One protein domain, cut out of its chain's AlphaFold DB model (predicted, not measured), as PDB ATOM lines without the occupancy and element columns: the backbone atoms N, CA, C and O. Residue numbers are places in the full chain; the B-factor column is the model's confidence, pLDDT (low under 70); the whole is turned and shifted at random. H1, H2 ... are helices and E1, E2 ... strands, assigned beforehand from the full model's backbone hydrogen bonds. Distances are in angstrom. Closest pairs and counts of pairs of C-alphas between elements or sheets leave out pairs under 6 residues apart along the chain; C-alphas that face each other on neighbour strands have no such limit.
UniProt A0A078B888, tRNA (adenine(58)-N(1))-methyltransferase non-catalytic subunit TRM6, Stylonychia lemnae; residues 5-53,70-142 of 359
ATOM      1  N   ILE A   5     -37.633 -57.341  28.093       90.44
ATOM      2  CA  ILE A   5     -37.995 -56.078  28.749       90.44
ATOM      3  C   ILE A   5     -37.160 -54.932  28.202       90.44
ATOM      4  O   ILE A   5     -36.058 -55.137  27.705       90.44
ATOM      5  N   LYS A   6     -37.684 -53.713  28.299       88.75
ATOM      6  CA  LYS A   6     -36.920 -52.509  27.987       88.75
ATOM      7  C   LYS A   6     -36.197 -52.042  29.247       88.75
ATOM      8  O   LYS A   6     -36.847 -51.760  30.249       88.75
ATOM      9  N   HIS A   7     -34.877 -51.926  29.181       83.00
ATOM     10  CA  HIS A   7     -34.039 -51.355  30.230       83.00
ATOM     11  C   HIS A   7     -33.263 -50.170  29.647       83.00
ATOM     12  O   HIS A   7     -32.501 -50.316  28.689       83.00
ATOM     13  N   PHE A   8     -33.503 -48.964  30.172       81.38
ATOM     14  CA  PHE A   8     -33.031 -47.707  29.577       81.38
ATOM     15  C   PHE A   8     -33.355 -47.606  28.071       81.38
ATOM     16  O   PHE A   8     -34.513 -47.434  27.677       81.38
ATOM     17  N   LYS A   9     -32.323 -47.685  27.221       82.06
ATOM     18  CA  LYS A   9     -32.389 -47.517  25.763       82.06
ATOM     19  C   LYS A   9     -32.273 -48.842  25.002       82.06
ATOM     20  O   LYS A   9     -32.235 -48.811  23.777       82.06
ATOM     21  N   ALA A  10     -32.244 -49.971  25.706       85.94
ATOM     22  CA  ALA A  10     -32.024 -51.289  25.131       85.94
ATOM     23  C   ALA A  10     -33.115 -52.290  25.533       85.94
ATOM     24  O   ALA A  10     -33.731 -52.177  26.596       85.94
ATOM     25  N   MET A  11     -33.351 -53.279  24.674       89.94
ATOM     26  CA  MET A  11     -34.069 -54.493  25.049       89.94
ATOM     27  C   MET A  11     -33.128 -55.431  25.807       89.94
ATOM     28  O   MET A  11     -31.932 -55.458  25.543       89.94
ATOM     29  N   VAL A  12     -33.673 -56.199  26.744       91.25
ATOM     30  CA  VAL A  12     -32.958 -57.190  27.554       91.25
ATOM     31  C   VAL A  12     -33.741 -58.492  27.496       91.25
ATOM     32  O   VAL A  12     -34.936 -58.514  27.817       91.25
ATOM     33  N   ASP A  13     -33.083 -59.569  27.074       91.38
ATOM     34  CA  ASP A  13     -33.655 -60.910  27.093       91.38
ATOM     35  C   ASP A  13     -33.463 -61.566  28.465       91.38
ATOM     36  O   ASP A  13     -32.384 -62.044  28.814       91.38
ATOM     37  N   LEU A  14     -34.541 -61.607  29.253       91.44
ATOM     38  CA  LEU A  14     -34.512 -62.171  30.601       91.44
ATOM     39  C   LEU A  14     -34.206 -63.672  30.625       91.44
ATOM     40  O   LEU A  14     -33.794 -64.180  31.665       91.44
ATOM     41  N   GLY A  15     -34.393 -64.394  29.515       92.56
ATOM     42  CA  GLY A  15     -34.086 -65.820  29.480       92.56
ATOM     43  C   GLY A  15     -32.599 -66.121  29.643       92.56
ATOM     44  O   GLY A  15     -32.251 -67.141  30.230       92.56
ATOM     45  N   GLN A  16     -31.733 -65.198  29.217       92.94
ATOM     46  CA  GLN A  16     -30.275 -65.328  29.332       92.94
ATOM     47  C   GLN A  16     -29.767 -65.131  30.769       92.94
ATOM     48  O   GLN A  16     -28.627 -65.471  31.075       92.94
ATOM     49  N   LEU A  17     -30.618 -64.613  31.661       92.88
ATOM     50  CA  LEU A  17     -30.303 -64.396  33.074       92.88
ATOM     51  C   LEU A  17     -30.676 -65.597  33.961       92.88
ATOM     52  O   LEU A  17     -30.361 -65.608  35.149       92.88
ATOM     53  N   ILE A  18     -31.355 -66.617  33.426       93.00
ATOM     54  CA  ILE A  18     -31.742 -67.798  34.211       93.00
ATOM     55  C   ILE A  18     -30.511 -68.653  34.510       93.00
ATOM     56  O   ILE A  18     -29.717 -68.954  33.624       93.00
ATOM     57  N   GLY A  19     -30.376 -69.071  35.770       93.06
ATOM     58  CA  GLY A  19     -29.231 -69.854  36.241       93.06
ATOM     59  C   GLY A  19     -27.982 -69.015  36.519       93.06
ATOM     60  O   GLY A  19     -26.979 -69.569  36.954       93.06
ATOM     61  N   LYS A  20     -28.046 -67.697  36.298       93.69
ATOM     62  CA  LYS A  20     -26.998 -66.745  36.670       93.69
ATOM     63  C   LYS A  20     -27.126 -66.337  38.134       93.69
ATOM     64  O   LYS A  20     -28.226 -66.319  38.693       93.69
ATOM     65  N   GLU A  21     -25.998 -66.017  38.754       93.75
ATOM     66  CA  GLU A  21     -25.954 -65.634  40.163       93.75
ATOM     67  C   GLU A  21     -26.226 -64.140  40.349       93.75
ATOM     68  O   GLU A  21     -25.907 -63.296  39.506       93.75
ATOM     69  N   TYR A  22     -26.804 -63.786  41.498       93.88
ATOM     70  CA  TYR A  22     -26.912 -62.386  41.890       93.88
ATOM     71  C   TYR A  22     -25.522 -61.796  42.149       93.88
ATOM     72  O   TYR A  22     -24.661 -62.434  42.740       93.88
ATOM     73  N   GLY A  23     -25.329 -60.544  41.747       90.62
ATOM     74  CA  GLY A  23     -24.069 -59.812  41.838       90.62
ATOM     75  C   GLY A  23     -23.315 -59.732  40.512       90.62
ATOM     76  O   GLY A  23     -22.511 -58.814  40.354       90.62
ATOM     77  N   GLN A  24     -23.613 -60.612  39.551       91.38
ATOM     78  CA  GLN A  24     -22.989 -60.605  38.227       91.38
ATOM     79  C   GLN A  24     -23.410 -59.384  37.399       91.38
ATOM     80  O   GLN A  24     -24.525 -58.863  37.542       91.38
ATOM     81  N   PHE A  25     -22.514 -58.940  36.520       91.12
ATOM     82  CA  PHE A  25     -22.751 -57.837  35.598       91.12
ATOM     83  C   PHE A  25     -22.931 -58.338  34.170       91.12
ATOM     84  O   PHE A  25     -22.315 -59.316  33.752       91.12
ATOM     85  N   PHE A  26     -23.763 -57.628  33.417       90.38
ATOM     86  CA  PHE A  26     -24.067 -57.938  32.029       90.38
ATOM     87  C   PHE A  26     -23.997 -56.676  31.179       90.38
ATOM     88  O   PHE A  26     -24.437 -55.610  31.609       90.38
ATOM     89  N   GLU A  27     -23.476 -56.809  29.966       87.56
ATOM     90  CA  GLU A  27     -23.523 -55.804  28.907       87.56
ATOM     91  C   GLU A  27     -24.569 -56.202  27.868       87.56
ATOM     92  O   GLU A  27     -24.661 -57.368  27.477       87.56
ATOM     93  N   VAL A  28     -25.344 -55.228  27.389       87.38
ATOM     94  CA  VAL A  28     -26.218 -55.437  26.233       87.38
ATOM     95  C   VAL A  28     -25.409 -55.283  24.947       87.38
ATOM     96  O   VAL A  28     -25.037 -54.167  24.585       87.38
ATOM     97  N   ARG A  29     -25.192 -56.394  24.236       80.06
ATOM     98  CA  ARG A  29     -24.432 -56.427  22.978       80.06
ATOM     99  C   ARG A  29     -25.212 -55.810  21.822       80.06
ATOM    100  O   ARG A  29     -24.689 -54.987  21.079       80.06
ATOM    101  N   ASP A  30     -26.479 -56.190  21.688       77.50
ATOM    102  CA  ASP A  30     -27.384 -55.635  20.685       77.50
ATOM    103  C   ASP A  30     -28.664 -55.131  21.350       77.50
ATOM    104  O   ASP A  30     -29.482 -55.885  21.878       77.50
ATOM    105  N   SER A  31     -28.853 -53.814  21.276       78.69
ATOM    106  CA  SER A  31     -29.995 -53.115  21.865       78.69
ATOM    107  C   SER A  31     -31.350 -53.548  21.291       78.69
ATOM    108  O   SER A  31     -32.367 -53.313  21.948       78.69
ATOM    109  N   LYS A  32     -31.401 -54.144  20.087       80.56
ATOM    110  CA  LYS A  32     -32.644 -54.624  19.461       80.56
ATOM    111  C   LYS A  32     -32.954 -56.071  19.828       80.56
ATOM    112  O   LYS A  32     -34.072 -56.348  20.268       80.56
ATOM    113  N   SER A  33     -32.008 -56.993  19.637       82.19
ATOM    114  CA  SER A  33     -32.221 -58.403  19.988       82.19
ATOM    115  C   SER A  33     -32.291 -58.620  21.499       82.19
ATOM    116  O   SER A  33     -33.054 -59.485  21.939       82.19
ATOM    117  N   GLY A  34     -31.575 -57.805  22.276       85.31
ATOM    118  CA  GLY A  34     -31.421 -57.938  23.720       85.31
ATOM    119  C   GLY A  34     -30.442 -59.027  24.141       85.31
ATOM    120  O   GLY A  34     -30.564 -59.528  25.257       85.31
ATOM    121  N   GLU A  35     -29.515 -59.401  23.251       87.31
ATOM    122  CA  GLU A  35     -28.397 -60.301  23.548       87.31
ATOM    123  C   GLU A  35     -27.501 -59.717  24.645       87.31
ATOM    124  O   GLU A  35     -27.112 -58.544  24.591       87.31
ATOM    125  N   LEU A  36     -27.186 -60.551  25.636       89.75
ATOM    126  CA  LEU A  36     -26.403 -60.192  26.805       89.75
ATOM    127  C   LEU A  36     -25.063 -60.920  26.800       89.75
ATOM    128  O   LEU A  36     -24.976 -62.098  26.457       89.75
ATOM    129  N   ILE A  37     -24.030 -60.225  27.258       88.12
ATOM    130  CA  ILE A  37     -22.719 -60.806  27.540       88.12
ATOM    131  C   ILE A  37     -22.420 -60.584  29.019       88.12
ATOM    132  O   ILE A  37     -22.630 -59.493  29.545       88.12
ATOM    133  N   GLU A  38     -21.949 -61.626  29.696       87.94
ATOM    134  CA  GLU A  38     -21.483 -61.528  31.077       87.94
ATOM    135  C   GLU A  38     -20.161 -60.753  31.132       87.94
ATOM    136  O   GLU A  38     -19.239 -61.023  30.362       87.94
ATOM    137  N   VAL A  39     -20.074 -59.785  32.041       83.62
ATOM    138  CA  VAL A  39     -18.908 -58.913  32.202       83.62
ATOM    139  C   VAL A  39     -18.291 -59.166  33.568       83.62
ATOM    140  O   VAL A  39     -18.922 -58.933  34.598       83.62
ATOM    141  N   THR A  40     -17.044 -59.625  33.576       75.00
ATOM    142  CA  THR A  40     -16.280 -59.886  34.802       75.00
ATOM    143  C   THR A  40     -15.668 -58.619  35.388       75.00
ATOM    144  O   THR A  40     -15.646 -58.468  36.606       75.00
ATOM    145  N   ASP A  41     -15.235 -57.679  34.543       70.50
ATOM    146  CA  ASP A  41     -14.729 -56.378  34.981       70.50
ATOM    147  C   ASP A  41     -15.416 -55.230  34.229       70.50
ATOM    148  O   ASP A  41     -15.031 -54.810  33.136       70.50
ATOM    149  N   VAL A  42     -16.450 -54.681  34.865       65.44
ATOM    150  CA  VAL A  42     -17.189 -53.515  34.362       65.44
ATOM    151  C   VAL A  42     -16.300 -52.289  34.289       65.44
ATOM    152  O   VAL A  42     -16.648 -51.355  33.584       65.44
ATOM    153  N   HIS A  43     -15.160 -52.253  34.974       67.31
ATOM    154  CA  HIS A  43     -14.236 -51.129  35.022       67.31
ATOM    155  C   HIS A  43     -12.928 -51.375  34.263       67.31
ATOM    156  O   HIS A  43     -12.146 -50.438  34.189       67.31
ATOM    157  N   GLN A  44     -12.760 -52.509  33.570       68.50
ATOM    158  CA  GLN A  44     -11.502 -52.936  32.931       68.50
ATOM    159  C   GLN A  44     -10.751 -51.818  32.201       68.50
ATOM    160  O   GLN A  44      -9.630 -51.488  32.566       68.50
ATOM    161  N   LEU A  45     -11.393 -51.165  31.224       60.19
ATOM    162  CA  LEU A  45     -10.779 -50.048  30.494       60.19
ATOM    163  C   LEU A  45     -10.370 -48.889  31.412       60.19
ATOM    164  O   LEU A  45      -9.369 -48.246  31.180       60.19
ATOM    165  N   THR A  46     -11.152 -48.570  32.436       63.75
ATOM    166  CA  THR A  46     -10.831 -47.477  33.364       63.75
ATOM    167  C   THR A  46      -9.698 -47.873  34.312       63.75
ATOM    168  O   THR A  46      -8.840 -47.045  34.587       63.75
ATOM    169  N   ASN A  47      -9.673 -49.134  34.751       65.94
ATOM    170  CA  ASN A  47      -8.645 -49.691  35.626       65.94
ATOM    171  C   ASN A  47      -7.289 -49.785  34.919       65.94
ATOM    172  O   ASN A  47      -6.303 -49.349  35.491       65.94
ATOM    173  N   GLN A  48      -7.251 -50.227  33.658       65.19
ATOM    174  CA  GLN A  48      -6.024 -50.247  32.848       65.19
ATOM    175  C   GLN A  48      -5.361 -48.862  32.787       65.19
ATOM    176  O   GLN A  48      -4.178 -48.720  33.062       65.19
ATOM    177  N   PHE A  49      -6.144 -47.810  32.529       60.53
ATOM    178  CA  PHE A  49      -5.617 -46.442  32.534       60.53
ATOM    179  C   PHE A  49      -5.227 -45.939  33.934       60.53
ATOM    180  O   PHE A  49      -4.408 -45.030  34.030       60.53
ATOM    181  N   LEU A  50      -5.832 -46.469  35.005       60.28
ATOM    182  CA  LEU A  50      -5.477 -46.144  36.392       60.28
ATOM    183  C   LEU A  50      -4.171 -46.815  36.822       60.28
ATOM    184  O   LEU A  50      -3.401 -46.185  37.536       60.28
ATOM    185  N   GLU A  51      -3.914 -48.044  36.374       62.41
ATOM    186  CA  GLU A  51      -2.641 -48.745  36.575       62.41
ATOM    187  C   GLU A  51      -1.484 -48.003  35.886       62.41
ATOM    188  O   GLU A  51      -0.402 -47.890  36.455       62.41
ATOM    189  N   ASP A  52      -1.739 -47.392  34.723       56.75
ATOM    190  CA  ASP A  52      -0.773 -46.528  34.028       56.75
ATOM    191  C   ASP A  52      -0.560 -45.162  34.720       56.75
ATOM    192  O   ASP A  52       0.339 -44.384  34.358       56.75
ATOM    193  N   VAL A  53      -1.399 -44.793  35.694       55.50
ATOM    194  CA  VAL A  53      -1.202 -43.590  36.510       55.50
ATOM    195  C   VAL A  53      -0.292 -43.939  37.679       55.50
ATOM    196  O   VAL A  53      -0.755 -44.399  38.714       55.50
ATOM    197  N   PRO A  70       7.352 -30.119  27.997       52.66
ATOM    198  CA  PRO A  70       7.429 -30.512  29.406       52.66
ATOM    199  C   PRO A  70       6.118 -30.270  30.173       52.66
ATOM    200  O   PRO A  70       5.980 -30.691  31.325       52.66
ATOM    201  N   VAL A  71       5.151 -29.588  29.550       55.00
ATOM    202  CA  VAL A  71       3.848 -29.232  30.119       55.00
ATOM    203  C   VAL A  71       2.700 -30.061  29.518       55.00
ATOM    204  O   VAL A  71       1.602 -30.096  30.086       55.00
ATOM    205  N   ALA A  72       2.929 -30.788  28.417       56.78
ATOM    206  CA  ALA A  72       1.893 -31.586  27.766       56.78
ATOM    207  C   ALA A  72       1.298 -32.626  28.733       56.78
ATOM    208  O   ALA A  72       2.007 -33.417  29.354       56.78
ATOM    209  N   GLY A  73      -0.030 -32.614  28.884       70.31
ATOM    210  CA  GLY A  73      -0.730 -33.510  29.810       70.31
ATOM    211  C   GLY A  73      -0.705 -33.080  31.282       70.31
ATOM    212  O   GLY A  73      -1.222 -33.822  32.118       70.31
ATOM    213  N   ARG A  74      -0.168 -31.897  31.624       77.38
ATOM    214  CA  ARG A  74      -0.197 -31.345  32.995       77.38
ATOM    215  C   ARG A  74      -1.285 -30.296  33.208       77.38
ATOM    216  O   ARG A  74      -1.904 -30.280  34.269       77.38
ATOM    217  N   ASP A  75      -1.568 -29.472  32.204       82.12
ATOM    218  CA  ASP A  75      -2.621 -28.458  32.276       82.12
ATOM    219  C   ASP A  75      -3.424 -28.326  30.971       82.12
ATOM    220  O   ASP A  75      -3.282 -29.113  30.033       82.12
ATOM    221  N   ASN A  76      -4.360 -27.381  30.967       86.38
ATOM    222  CA  ASN A  76      -5.290 -27.104  29.878       86.38
ATOM    223  C   ASN A  76      -5.095 -25.703  29.270       86.38
ATOM    224  O   ASN A  76      -6.046 -25.175  28.692       86.38
ATOM    225  N   ARG A  77      -3.910 -25.082  29.412       86.44
ATOM    226  CA  ARG A  77      -3.683 -23.682  28.998       86.44
ATOM    227  C   ARG A  77      -3.885 -23.453  27.497       86.44
ATOM    228  O   ARG A  77      -4.396 -22.410  27.106       86.44
ATOM    229  N   ASP A  78      -3.557 -24.455  26.682       84.75
ATOM    230  CA  ASP A  78      -3.631 -24.393  25.215       84.75
ATOM    231  C   ASP A  78      -4.929 -24.997  24.654       84.75
ATOM    232  O   ASP A  78      -5.029 -25.303  23.464       84.75
ATOM    233  N   TYR A  79      -5.931 -25.246  25.504       85.00
ATOM    234  CA  TYR A  79      -7.179 -25.851  25.049       85.00
ATOM    235  C   TYR A  79      -8.083 -24.803  24.427       85.00
ATOM    236  O   TYR A  79      -8.503 -23.848  25.077       85.00
ATOM    237  N   VAL A  80      -8.454 -25.055  23.178       87.69
ATOM    238  CA  VAL A  80      -9.437 -24.262  22.448       87.69
ATOM    239  C   VAL A  80     -10.685 -25.115  22.256       87.69
ATOM    240  O   VAL A  80     -10.619 -26.205  21.688       87.69
ATOM    241  N   ASP A  81     -11.824 -24.634  22.753       88.38
ATOM    242  CA  ASP A  81     -13.119 -25.287  22.552       88.38
ATOM    243  C   ASP A  81     -13.769 -24.788  21.258       88.38
ATOM    244  O   ASP A  81     -14.599 -23.881  21.249       88.38
ATOM    245  N   ASP A  82     -13.339 -25.357  20.134       90.44
ATOM    246  CA  ASP A  82     -13.838 -25.029  18.797       90.44
ATOM    247  C   ASP A  82     -14.820 -26.077  18.242       90.44
ATOM    248  O   ASP A  82     -15.246 -25.982  17.090       90.44
ATOM    249  N   ASN A  83     -15.185 -27.079  19.054       85.50
ATOM    250  CA  ASN A  83     -15.969 -28.260  18.673       85.50
ATOM    251  C   ASN A  83     -15.392 -29.100  17.511       85.50
ATOM    252  O   ASN A  83     -16.096 -29.963  16.986       85.50
ATOM    253  N   LYS A  84     -14.119 -28.922  17.130       89.88
ATOM    254  CA  LYS A  84     -13.462 -29.680  16.039       89.88
ATOM    255  C   LYS A  84     -12.532 -30.784  16.534       89.88
ATOM    256  O   LYS A  84     -12.044 -31.589  15.751       89.88
ATOM    257  N   SER A  85     -12.348 -30.883  17.851       89.38
ATOM    258  CA  SER A  85     -11.473 -31.875  18.492       89.38
ATOM    259  C   SER A  85     -11.829 -33.345  18.218       89.38
ATOM    260  O   SER A  85     -10.994 -34.216  18.460       89.38
ATOM    261  N   GLN A  86     -13.070 -33.655  17.828       93.00
ATOM    262  CA  GLN A  86     -13.511 -35.009  17.480       93.00
ATOM    263  C   GLN A  86     -13.719 -35.086  15.970       93.00
ATOM    264  O   GLN A  86     -14.565 -34.371  15.440       93.00
ATOM    265  N   LYS A  87     -12.973 -35.974  15.307       94.12
ATOM    266  CA  LYS A  87     -13.011 -36.113  13.845       94.12
ATOM    267  C   LYS A  87     -14.203 -36.919  13.342       94.12
ATOM    268  O   LYS A  87     -14.611 -36.724  12.206       94.12
ATOM    269  N   LEU A  88     -14.772 -37.785  14.183       93.25
ATOM    270  CA  LEU A  88     -15.973 -38.544  13.843       93.25
ATOM    271  C   LEU A  88     -17.232 -37.690  14.022       93.25
ATOM    272  O   LEU A  88     -17.523 -37.190  15.115       93.25
ATOM    273  N   SER A  89     -18.013 -37.586  12.956       93.38
ATOM    274  CA  SER A  89     -19.322 -36.946  12.940       93.38
ATOM    275  C   SER A  89     -20.373 -37.778  13.683       93.38
ATOM    276  O   SER A  89     -20.207 -38.967  13.972       93.38
ATOM    277  N   HIS A  90     -21.512 -37.154  13.997       89.12
ATOM    278  CA  HIS A  90     -22.620 -37.866  14.633       89.12
ATOM    279  C   HIS A  90     -23.161 -39.007  13.757       89.12
ATOM    280  O   HIS A  90     -23.466 -40.078  14.279       89.12
ATOM    281  N   GLU A  91     -23.246 -38.786  12.445       92.81
ATOM    282  CA  GLU A  91     -23.771 -39.751  11.477       92.81
ATOM    283  C   GLU A  91     -22.874 -40.987  11.368       92.81
ATOM    284  O   GLU A  91     -23.377 -42.109  11.404       92.81
ATOM    285  N   GLU A  92     -21.551 -40.794  11.342       93.19
ATOM    286  CA  GLU A  92     -20.573 -41.889  11.352       93.19
ATOM    287  C   GLU A  92     -20.675 -42.714  12.637       93.19
ATOM    288  O   GLU A  92     -20.738 -43.940  12.582       93.19
ATOM    289  N   ILE A  93     -20.792 -42.065  13.800       87.88
ATOM    290  CA  ILE A  93     -20.956 -42.764  15.086       87.88
ATOM    291  C   ILE A  93     -22.237 -43.613  15.096       87.88
ATOM    292  O   ILE A  93     -22.237 -44.730  15.615       87.88
ATOM    293  N   GLU A  94     -23.343 -43.110  14.543       85.19
ATOM    294  CA  GLU A  94     -24.583 -43.886  14.433       85.19
ATOM    295  C   GLU A  94     -24.476 -45.014  13.395       85.19
ATOM    296  O   GLU A  94     -25.059 -46.082  13.595       85.19
ATOM    297  N   ALA A  95     -23.709 -44.826  12.319       88.44
ATOM    298  CA  ALA A  95     -23.422 -45.880  11.349       88.44
ATOM    299  C   ALA A  95     -22.612 -47.026  11.980       88.44
ATOM    300  O   ALA A  95     -23.002 -48.185  11.833       88.44
ATOM    301  N   LEU A  96     -21.570 -46.715  12.759       87.06
ATOM    302  CA  LEU A  96     -20.763 -47.710  13.481       87.06
ATOM    303  C   LEU A  96     -21.613 -48.535  14.459       87.06
ATOM    304  O   LEU A  96     -21.500 -49.758  14.518       87.06
ATOM    305  N   LYS A  97     -22.551 -47.894  15.169       80.12
ATOM    306  CA  LYS A  97     -23.508 -48.612  16.028       80.12
ATOM    307  C   LYS A  97     -24.432 -49.531  15.237       80.12
ATOM    308  O   LYS A  97     -24.708 -50.645  15.670       80.12
ATOM    309  N   LYS A  98     -24.935 -49.078  14.083       79.88
ATOM    310  CA  LYS A  98     -25.804 -49.893  13.215       79.88
ATOM    311  C   LYS A  98     -25.078 -51.112  12.645       79.88
ATOM    312  O   LYS A  98     -25.737 -52.108  12.374       79.88
ATOM    313  N   GLN A  99     -23.757 -51.038  12.490       84.06
ATOM    314  CA  GLN A  99     -22.907 -52.159  12.081       84.06
ATOM    315  C   GLN A  99     -22.678 -53.191  13.202       84.06
ATOM    316  O   GLN A  99     -22.071 -54.226  12.948       84.06
ATOM    317  N   GLY A 100     -23.179 -52.947  14.420       75.88
ATOM    318  CA  GLY A 100     -23.054 -53.881  15.543       75.88
ATOM    319  C   GLY A 100     -21.711 -53.811  16.271       75.88
ATOM    320  O   GLY A 100     -21.369 -54.748  16.986       75.88
ATOM    321  N   MET A 101     -20.954 -52.721  16.094       80.81
ATOM    322  CA  MET A 101     -19.717 -52.472  16.835       80.81
ATOM    323  C   MET A 101     -19.996 -52.403  18.341       80.81
ATOM    324  O   MET A 101     -20.963 -51.761  18.768       80.81
ATOM    325  N   SER A 102     -19.145 -53.037  19.147       77.62
ATOM    326  CA  SER A 102     -19.296 -53.034  20.604       77.62
ATOM    327  C   SER A 102     -19.061 -51.644  21.204       77.62
ATOM    328  O   SER A 102     -18.402 -50.778  20.616       77.62
ATOM    329  N   GLY A 103     -19.569 -51.425  22.423       81.06
ATOM    330  CA  GLY A 103     -19.367 -50.165  23.138       81.06
ATOM    331  C   GLY A 103     -17.883 -49.842  23.347       81.06
ATOM    332  O   GLY A 103     -17.477 -48.694  23.173       81.06
ATOM    333  N   ASN A 104     -17.065 -50.852  23.654       81.50
ATOM    334  CA  ASN A 104     -15.626 -50.690  23.881       81.50
ATOM    335  C   ASN A 104     -14.862 -50.327  22.600       81.50
ATOM    336  O   ASN A 104     -14.066 -49.388  22.621       81.50
ATOM    337  N   GLU A 105     -15.137 -51.002  21.484       84.50
ATOM    338  CA  GLU A 105     -14.518 -50.691  20.185       84.50
ATOM    339  C   GLU A 105     -14.869 -49.267  19.732       84.50
ATOM    340  O   GLU A 105     -13.997 -48.506  19.307       84.50
ATOM    341  N   LEU A 106     -16.129 -48.857  19.913       87.88
ATOM    342  CA  LEU A 106     -16.568 -47.498  19.600       87.88
ATOM    343  C   LEU A 106     -15.831 -46.452  20.447       87.88
ATOM    344  O   LEU A 106     -15.460 -45.388  19.950       87.88
ATOM    345  N   ILE A 107     -15.601 -46.734  21.732       89.56
ATOM    346  CA  ILE A 107     -14.842 -45.843  22.618       89.56
ATOM    347  C   ILE A 107     -13.384 -45.739  22.159       89.56
ATOM    348  O   ILE A 107     -12.862 -44.626  22.109       89.56
ATOM    349  N   GLN A 108     -12.750 -46.851  21.778       88.81
ATOM    350  CA  GLN A 108     -11.383 -46.848  21.244       88.81
ATOM    351  C   GLN A 108     -11.280 -46.014  19.963       88.81
ATOM    352  O   GLN A 108     -10.398 -45.158  19.865       88.81
ATOM    353  N   GLN A 109     -12.222 -46.160  19.025       91.81
ATOM    354  CA  GLN A 109     -12.248 -45.318  17.824       91.81
ATOM    355  C   GLN A 109     -12.457 -43.835  18.148       91.81
ATOM    356  O   GLN A 109     -11.802 -42.976  17.559       91.81
ATOM    357  N   LEU A 110     -13.323 -43.510  19.114       92.38
ATOM    358  CA  LEU A 110     -13.536 -42.130  19.561       92.38
ATOM    359  C   LEU A 110     -12.297 -41.516  20.223       92.38
ATOM    360  O   LEU A 110     -12.141 -40.295  20.182       92.38
ATOM    361  N   VAL A 111     -11.466 -42.332  20.874       91.56
ATOM    362  CA  VAL A 111     -10.184 -41.914  21.454       91.56
ATOM    363  C   VAL A 111      -9.160 -41.663  20.349       91.56
ATOM    364  O   VAL A 111      -8.579 -40.582  20.314       91.56
ATOM    365  N   GLN A 112      -9.004 -42.601  19.410       91.75
ATOM    366  CA  GLN A 112      -8.081 -42.479  18.273       91.75
ATOM    367  C   GLN A 112      -8.393 -41.263  17.385       91.75
ATOM    368  O   GLN A 112      -7.485 -40.610  16.878       91.75
ATOM    369  N   ASN A 113      -9.676 -40.923  17.235       93.81
ATOM    370  CA  ASN A 113     -10.138 -39.783  16.440       93.81
ATOM    371  C   ASN A 113     -10.249 -38.469  17.233       93.81
ATOM    372  O   ASN A 113     -10.814 -37.490  16.737       93.81
ATOM    373  N   SER A 114      -9.730 -38.422  18.465       92.25
ATOM    374  CA  SER A 114      -9.715 -37.208  19.276       92.25
ATOM    375  C   SER A 114      -8.345 -36.533  19.263       92.25
ATOM    376  O   SER A 114      -7.369 -37.076  19.767       92.25
ATOM    377  N   GLU A 115      -8.288 -35.293  18.779       90.12
ATOM    378  CA  GLU A 115      -7.038 -34.514  18.719       90.12
ATOM    379  C   GLU A 115      -6.526 -34.076  20.095       90.12
ATOM    380  O   GLU A 115      -5.332 -33.849  20.288       90.12
ATOM    381  N   THR A 116      -7.434 -33.939  21.063       88.50
ATOM    382  CA  THR A 116      -7.110 -33.440  22.404       88.50
ATOM    383  C   THR A 116      -6.931 -34.545  23.430       88.50
ATOM    384  O   THR A 116      -6.514 -34.247  24.542       88.50
ATOM    385  N   PHE A 117      -7.248 -35.807  23.116       88.81
ATOM    386  CA  PHE A 117      -7.260 -36.858  24.135       88.81
ATOM    387  C   PHE A 117      -5.873 -37.121  24.729       88.81
ATOM    388  O   PHE A 117      -5.738 -37.098  25.947       88.81
ATOM    389  N   SER A 118      -4.839 -37.277  23.901       85.75
ATOM    390  CA  SER A 118      -3.462 -37.507  24.370       85.75
ATOM    391  C   SER A 118      -2.887 -36.328  25.162       85.75
ATOM    392  O   SER A 118      -2.091 -36.526  26.071       85.75
ATOM    393  N   LYS A 119      -3.336 -35.102  24.868       85.94
ATOM    394  CA  LYS A 119      -2.905 -33.869  25.548       85.94
ATOM    395  C   LYS A 119      -3.593 -33.646  26.901       85.94
ATOM    396  O   LYS A 119      -3.244 -32.703  27.610       85.94
ATOM    397  N   ARG A 120      -4.601 -34.458  27.247       85.94
ATOM    398  CA  ARG A 120      -5.340 -34.386  28.520       85.94
ATOM    399  C   ARG A 120      -4.525 -34.886  29.688       85.94
ATOM    400  O   ARG A 120      -3.814 -35.875  29.568       85.94
ATOM    401  N   THR A 121      -4.739 -34.259  30.844       85.88
ATOM    402  CA  THR A 121      -4.307 -34.829  32.121       85.88
ATOM    403  C   THR A 121      -4.902 -36.220  32.300       85.88
ATOM    404  O   THR A 121      -6.031 -36.469  31.862       85.88
ATOM    405  N   LYS A 122      -4.184 -37.122  32.978       82.88
ATOM    406  CA  LYS A 122      -4.639 -38.505  33.209       82.88
ATOM    407  C   LYS A 122      -6.051 -38.551  33.824       82.88
ATOM    408  O   LYS A 122      -6.934 -39.245  33.323       82.88
ATOM    409  N   PHE A 123      -6.340 -37.680  34.798       84.06
ATOM    410  CA  PHE A 123      -7.686 -37.544  35.373       84.06
ATOM    411  C   PHE A 123      -8.752 -37.092  34.365       84.06
ATOM    412  O   PHE A 123      -9.907 -37.515  34.450       84.06
ATOM    413  N   SER A 124      -8.394 -36.228  33.415       86.75
ATOM    414  CA  SER A 124      -9.307 -35.749  32.372       86.75
ATOM    415  C   SER A 124      -9.542 -36.793  31.281       86.75
ATOM    416  O   SER A 124     -10.655 -36.866  30.750       86.75
ATOM    417  N   GLN A 125      -8.528 -37.607  30.962       87.94
ATOM    418  CA  GLN A 125      -8.654 -38.774  30.084       87.94
ATOM    419  C   GLN A 125      -9.619 -39.793  30.697       87.94
ATOM    420  O   GLN A 125     -10.615 -40.154  30.073       87.94
ATOM    421  N   GLU A 126      -9.418 -40.163  31.962       84.88
ATOM    422  CA  GLU A 126     -10.301 -41.093  32.669       84.88
ATOM    423  C   GLU A 126     -11.737 -40.555  32.777       84.88
ATOM    424  O   GLU A 126     -12.700 -41.257  32.464       84.88
ATOM    425  N   LYS A 127     -11.906 -39.274  33.139       88.25
ATOM    426  CA  LYS A 127     -13.224 -38.617  33.180       88.25
ATOM    427  C   LYS A 127     -13.921 -38.667  31.815       88.25
ATOM    428  O   LYS A 127     -15.139 -38.860  31.757       88.25
ATOM    429  N   TYR A 128     -13.169 -38.503  30.724       90.31
ATOM    430  CA  TYR A 128     -13.677 -38.644  29.359       90.31
ATOM    431  C   TYR A 128     -14.112 -40.086  29.072       90.31
ATOM    432  O   TYR A 128     -15.253 -40.290  28.654       90.31
ATOM    433  N   LEU A 129     -13.263 -41.076  29.354       89.19
ATOM    434  CA  LEU A 129     -13.571 -42.494  29.152       89.19
ATOM    435  C   LEU A 129     -14.805 -42.921  29.949       89.19
ATOM    436  O   LEU A 129     -15.733 -43.476  29.367       89.19
ATOM    437  N   ARG A 130     -14.886 -42.572  31.241       87.44
ATOM    438  CA  ARG A 130     -16.046 -42.857  32.103       87.44
ATOM    439  C   ARG A 130     -17.345 -42.307  31.507       87.44
ATOM    440  O   ARG A 130     -18.351 -43.011  31.457       87.44
ATOM    441  N   LYS A 131     -17.314 -41.075  30.982       89.94
ATOM    442  CA  LYS A 131     -18.463 -40.446  30.305       89.94
ATOM    443  C   LYS A 131     -18.853 -41.179  29.017       89.94
ATOM    444  O   LYS A 131     -20.039 -41.298  28.717       89.94
ATOM    445  N   LYS A 132     -17.878 -41.636  28.226       89.75
ATOM    446  CA  LYS A 132     -18.134 -42.377  26.981       89.75
ATOM    447  C   LYS A 132     -18.676 -43.773  27.277       89.75
ATOM    448  O   LYS A 132     -19.683 -44.151  26.688       89.75
ATOM    449  N   LYS A 133     -18.108 -44.462  28.262       87.06
ATOM    450  CA  LYS A 133     -18.566 -45.757  28.767       87.06
ATOM    451  C   LYS A 133     -20.023 -45.724  29.203       87.06
ATOM    452  O   LYS A 133     -20.835 -46.431  28.628       87.06
ATOM    453  N   GLN A 134     -20.384 -44.787  30.081       85.44
ATOM    454  CA  GLN A 134     -21.769 -44.602  30.531       85.44
ATOM    455  C   GLN A 134     -22.758 -44.348  29.374       85.44
ATOM    456  O   GLN A 134     -23.949 -44.628  29.494       85.44
ATOM    457  N   LYS A 135     -22.288 -43.784  28.252       85.81
ATOM    458  CA  LYS A 135     -23.124 -43.478  27.085       85.81
ATOM    459  C   LYS A 135     -23.241 -44.642  26.098       85.81
ATOM    460  O   LYS A 135     -24.304 -44.790  25.496       85.81
ATOM    461  N   TYR A 136     -22.153 -45.373  25.863       84.94
ATOM    462  CA  TYR A 136     -22.036 -46.338  24.763       84.94
ATOM    463  C   TYR A 136     -22.001 -47.797  25.217       84.94
ATOM    464  O   TYR A 136     -22.309 -48.665  24.410       84.94
ATOM    465  N   GLN A 137     -21.686 -48.065  26.482       84.00
ATOM    466  CA  GLN A 137     -21.704 -49.398  27.069       84.00
ATOM    467  C   GLN A 137     -22.875 -49.480  28.052       84.00
ATOM    468  O   GLN A 137     -22.850 -48.888  29.132       84.00
ATOM    469  N   ILE A 138     -23.947 -50.167  27.653       84.62
ATOM    470  CA  ILE A 138     -25.122 -50.351  28.509       84.62
ATOM    471  C   ILE A 138     -24.879 -51.597  29.354       84.62
ATOM    472  O   ILE A 138     -25.085 -52.716  28.890       84.62
ATOM    473  N   THR A 139     -24.441 -51.382  30.590       87.50
ATOM    474  CA  THR A 139     -24.197 -52.447  31.564       87.50
ATOM    475  C   THR A 139     -25.183 -52.377  32.719       87.50
ATOM    476  O   THR A 139     -25.562 -51.282  33.139       87.50
ATOM    477  N   PHE A 140     -25.543 -53.519  33.293       90.00
ATOM    478  CA  PHE A 140     -26.343 -53.590  34.514       90.00
ATOM    479  C   PHE A 140     -25.876 -54.733  35.417       90.00
ATOM    480  O   PHE A 140     -25.242 -55.681  34.959       90.00
ATOM    481  N   GLN A 141     -26.195 -54.635  36.707       91.50
ATOM    482  CA  GLN A 141     -25.931 -55.682  37.691       91.50
ATOM    483  C   GLN A 141     -27.220 -56.429  38.018       91.50
ATOM    484  O   GLN A 141     -28.256 -55.805  38.256       91.50
ATOM    485  N   LEU A 142     -27.156 -57.756  38.096       92.00
ATOM    486  CA  LEU A 142     -28.267 -58.556  38.596       92.00
ATOM    487  C   LEU A 142     -28.283 -58.495  40.130       92.00
ATOM    488  O   LEU A 142     -27.361 -58.972  40.783       92.00
TER     489      LEU A 142
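What this domain is: This is residues 5 to 53 and 70 to 142 of the 359 residues of the protein "tRNA (adenine(58)-N(1))-methyltransferase non-catalytic subunit TRM6" of Stylonychia lemnae (UniProt A0A078B888). The model is a flat, only just loose body with a small strand-built head at one end and a layer of helices leading away from it. The head holds the sheet E4, E3, E5, with the strand hairpin of E1 and E2 and the short helix H1 close by; in the helical part H4 and H5 make the middle, H2 packs on H5 and H3 on H4, and the unnamed residues 70 to 89 run from the end far from the head to H3. The printed part has 122 residues, with five named helices and five named strands in the order E1 E2 H1 E3 E4 H2 H3 H4 H5 E5. Both sheets, E4 - E3 - E5 and E1 - E2, are antiparallel, and the class is mixed, helices and strands. The radius of gyration of the C-alphas is 16.8 A, only just loose and close to compact, and the C-alphas span 54 by 33 by 18 A.

How they stand to each other: Begin at the larger sheet, where E3, residues 25 to 28, is the inner strand. Beside it look for the edge strand E4, residues 36 to 39, antiparallel at 141 degrees; the two form a hairpin, and N 27 and O 37 are 2.8 A apart, within hydrogen-bond range. On the other side of E3 find the edge strand E5, residues 139 to 141, antiparallel at 147 degrees, with N 26 and O 140 at 2.9 A. A second hairpin joins E1, residues 5 to 7, to its antiparallel neighbour E2, residues 10 to 13, with N 7 and O 10 at 2.8 A; the closest C-alphas of E2 and E3 are those of Val 12 and Val 28, 7.1 A apart. H1, residues 14 to 17, only grazes the larger sheet. Now move to H5, residues 122 to 136. It touches H4, residues 103 to 112, at a steep tilt of 42 degrees, opposite ways, as a helical hairpin; their closest C-alphas are those of Gly 103 and Tyr 136, 4.9 A apart. With its residues 126 to 130 alone, H5 touches H2, residues 44 to 51, at a shallow tilt of 4 degrees, opposite ways, closest at the C-alphas of Thr 46 and Glu 126, 6.4 A. H4 and H3, residues 90 to 98, form another helical hairpin and only just touch, with 3 pairs of C-alphas within 8 A, the closest those of Leu 96 and Leu 106 at 7.4 A; they run opposite ways at a tilt of 35.2 degrees, only just steep. The helix packing is only just mostly crossed, 1 of these 3 pairs being at a shallow tilt. H3 and H5 are apart. In H3, H4 and H5 every O i to N i+4 pair is within hydrogen-bond range, in H2 3 of 4 are, and H1 is too short for such a pair.

Where its parts are: Find C-alpha 5 at (-37.995, -56.078, 28.749), where E1 begins; E1, 6.3 A long, is followed by E2, 10.0 A, and H1, 5.4 A. E3 measures 10.3 A, E4 9.3 A and H2 10.5 A from first to last C-alpha. After the cut, H3 is 12.5 A long and H4 14.5 A. Find C-alpha 122 at (-4.639, -38.505, 33.209); from there H5 runs 20.9 A to C-alpha 136. E5, 7.1 A long, ends at C-alpha 141, (-25.931, -55.682, 37.691).

The domain as a whole: Look for the two C-alphas farthest apart at Gly 15 and Pro 70, 54.5 A. Residues 54 to 69 are not printed, and C-alphas 53 and 70 are 17.2 A apart across this cut, which falls in the link from H2 to H3. Of the links that are printed whole, none is long. The mean pLDDT of the printed part is 83.9; residues 42 to 53 and 70 to 72 are under 70.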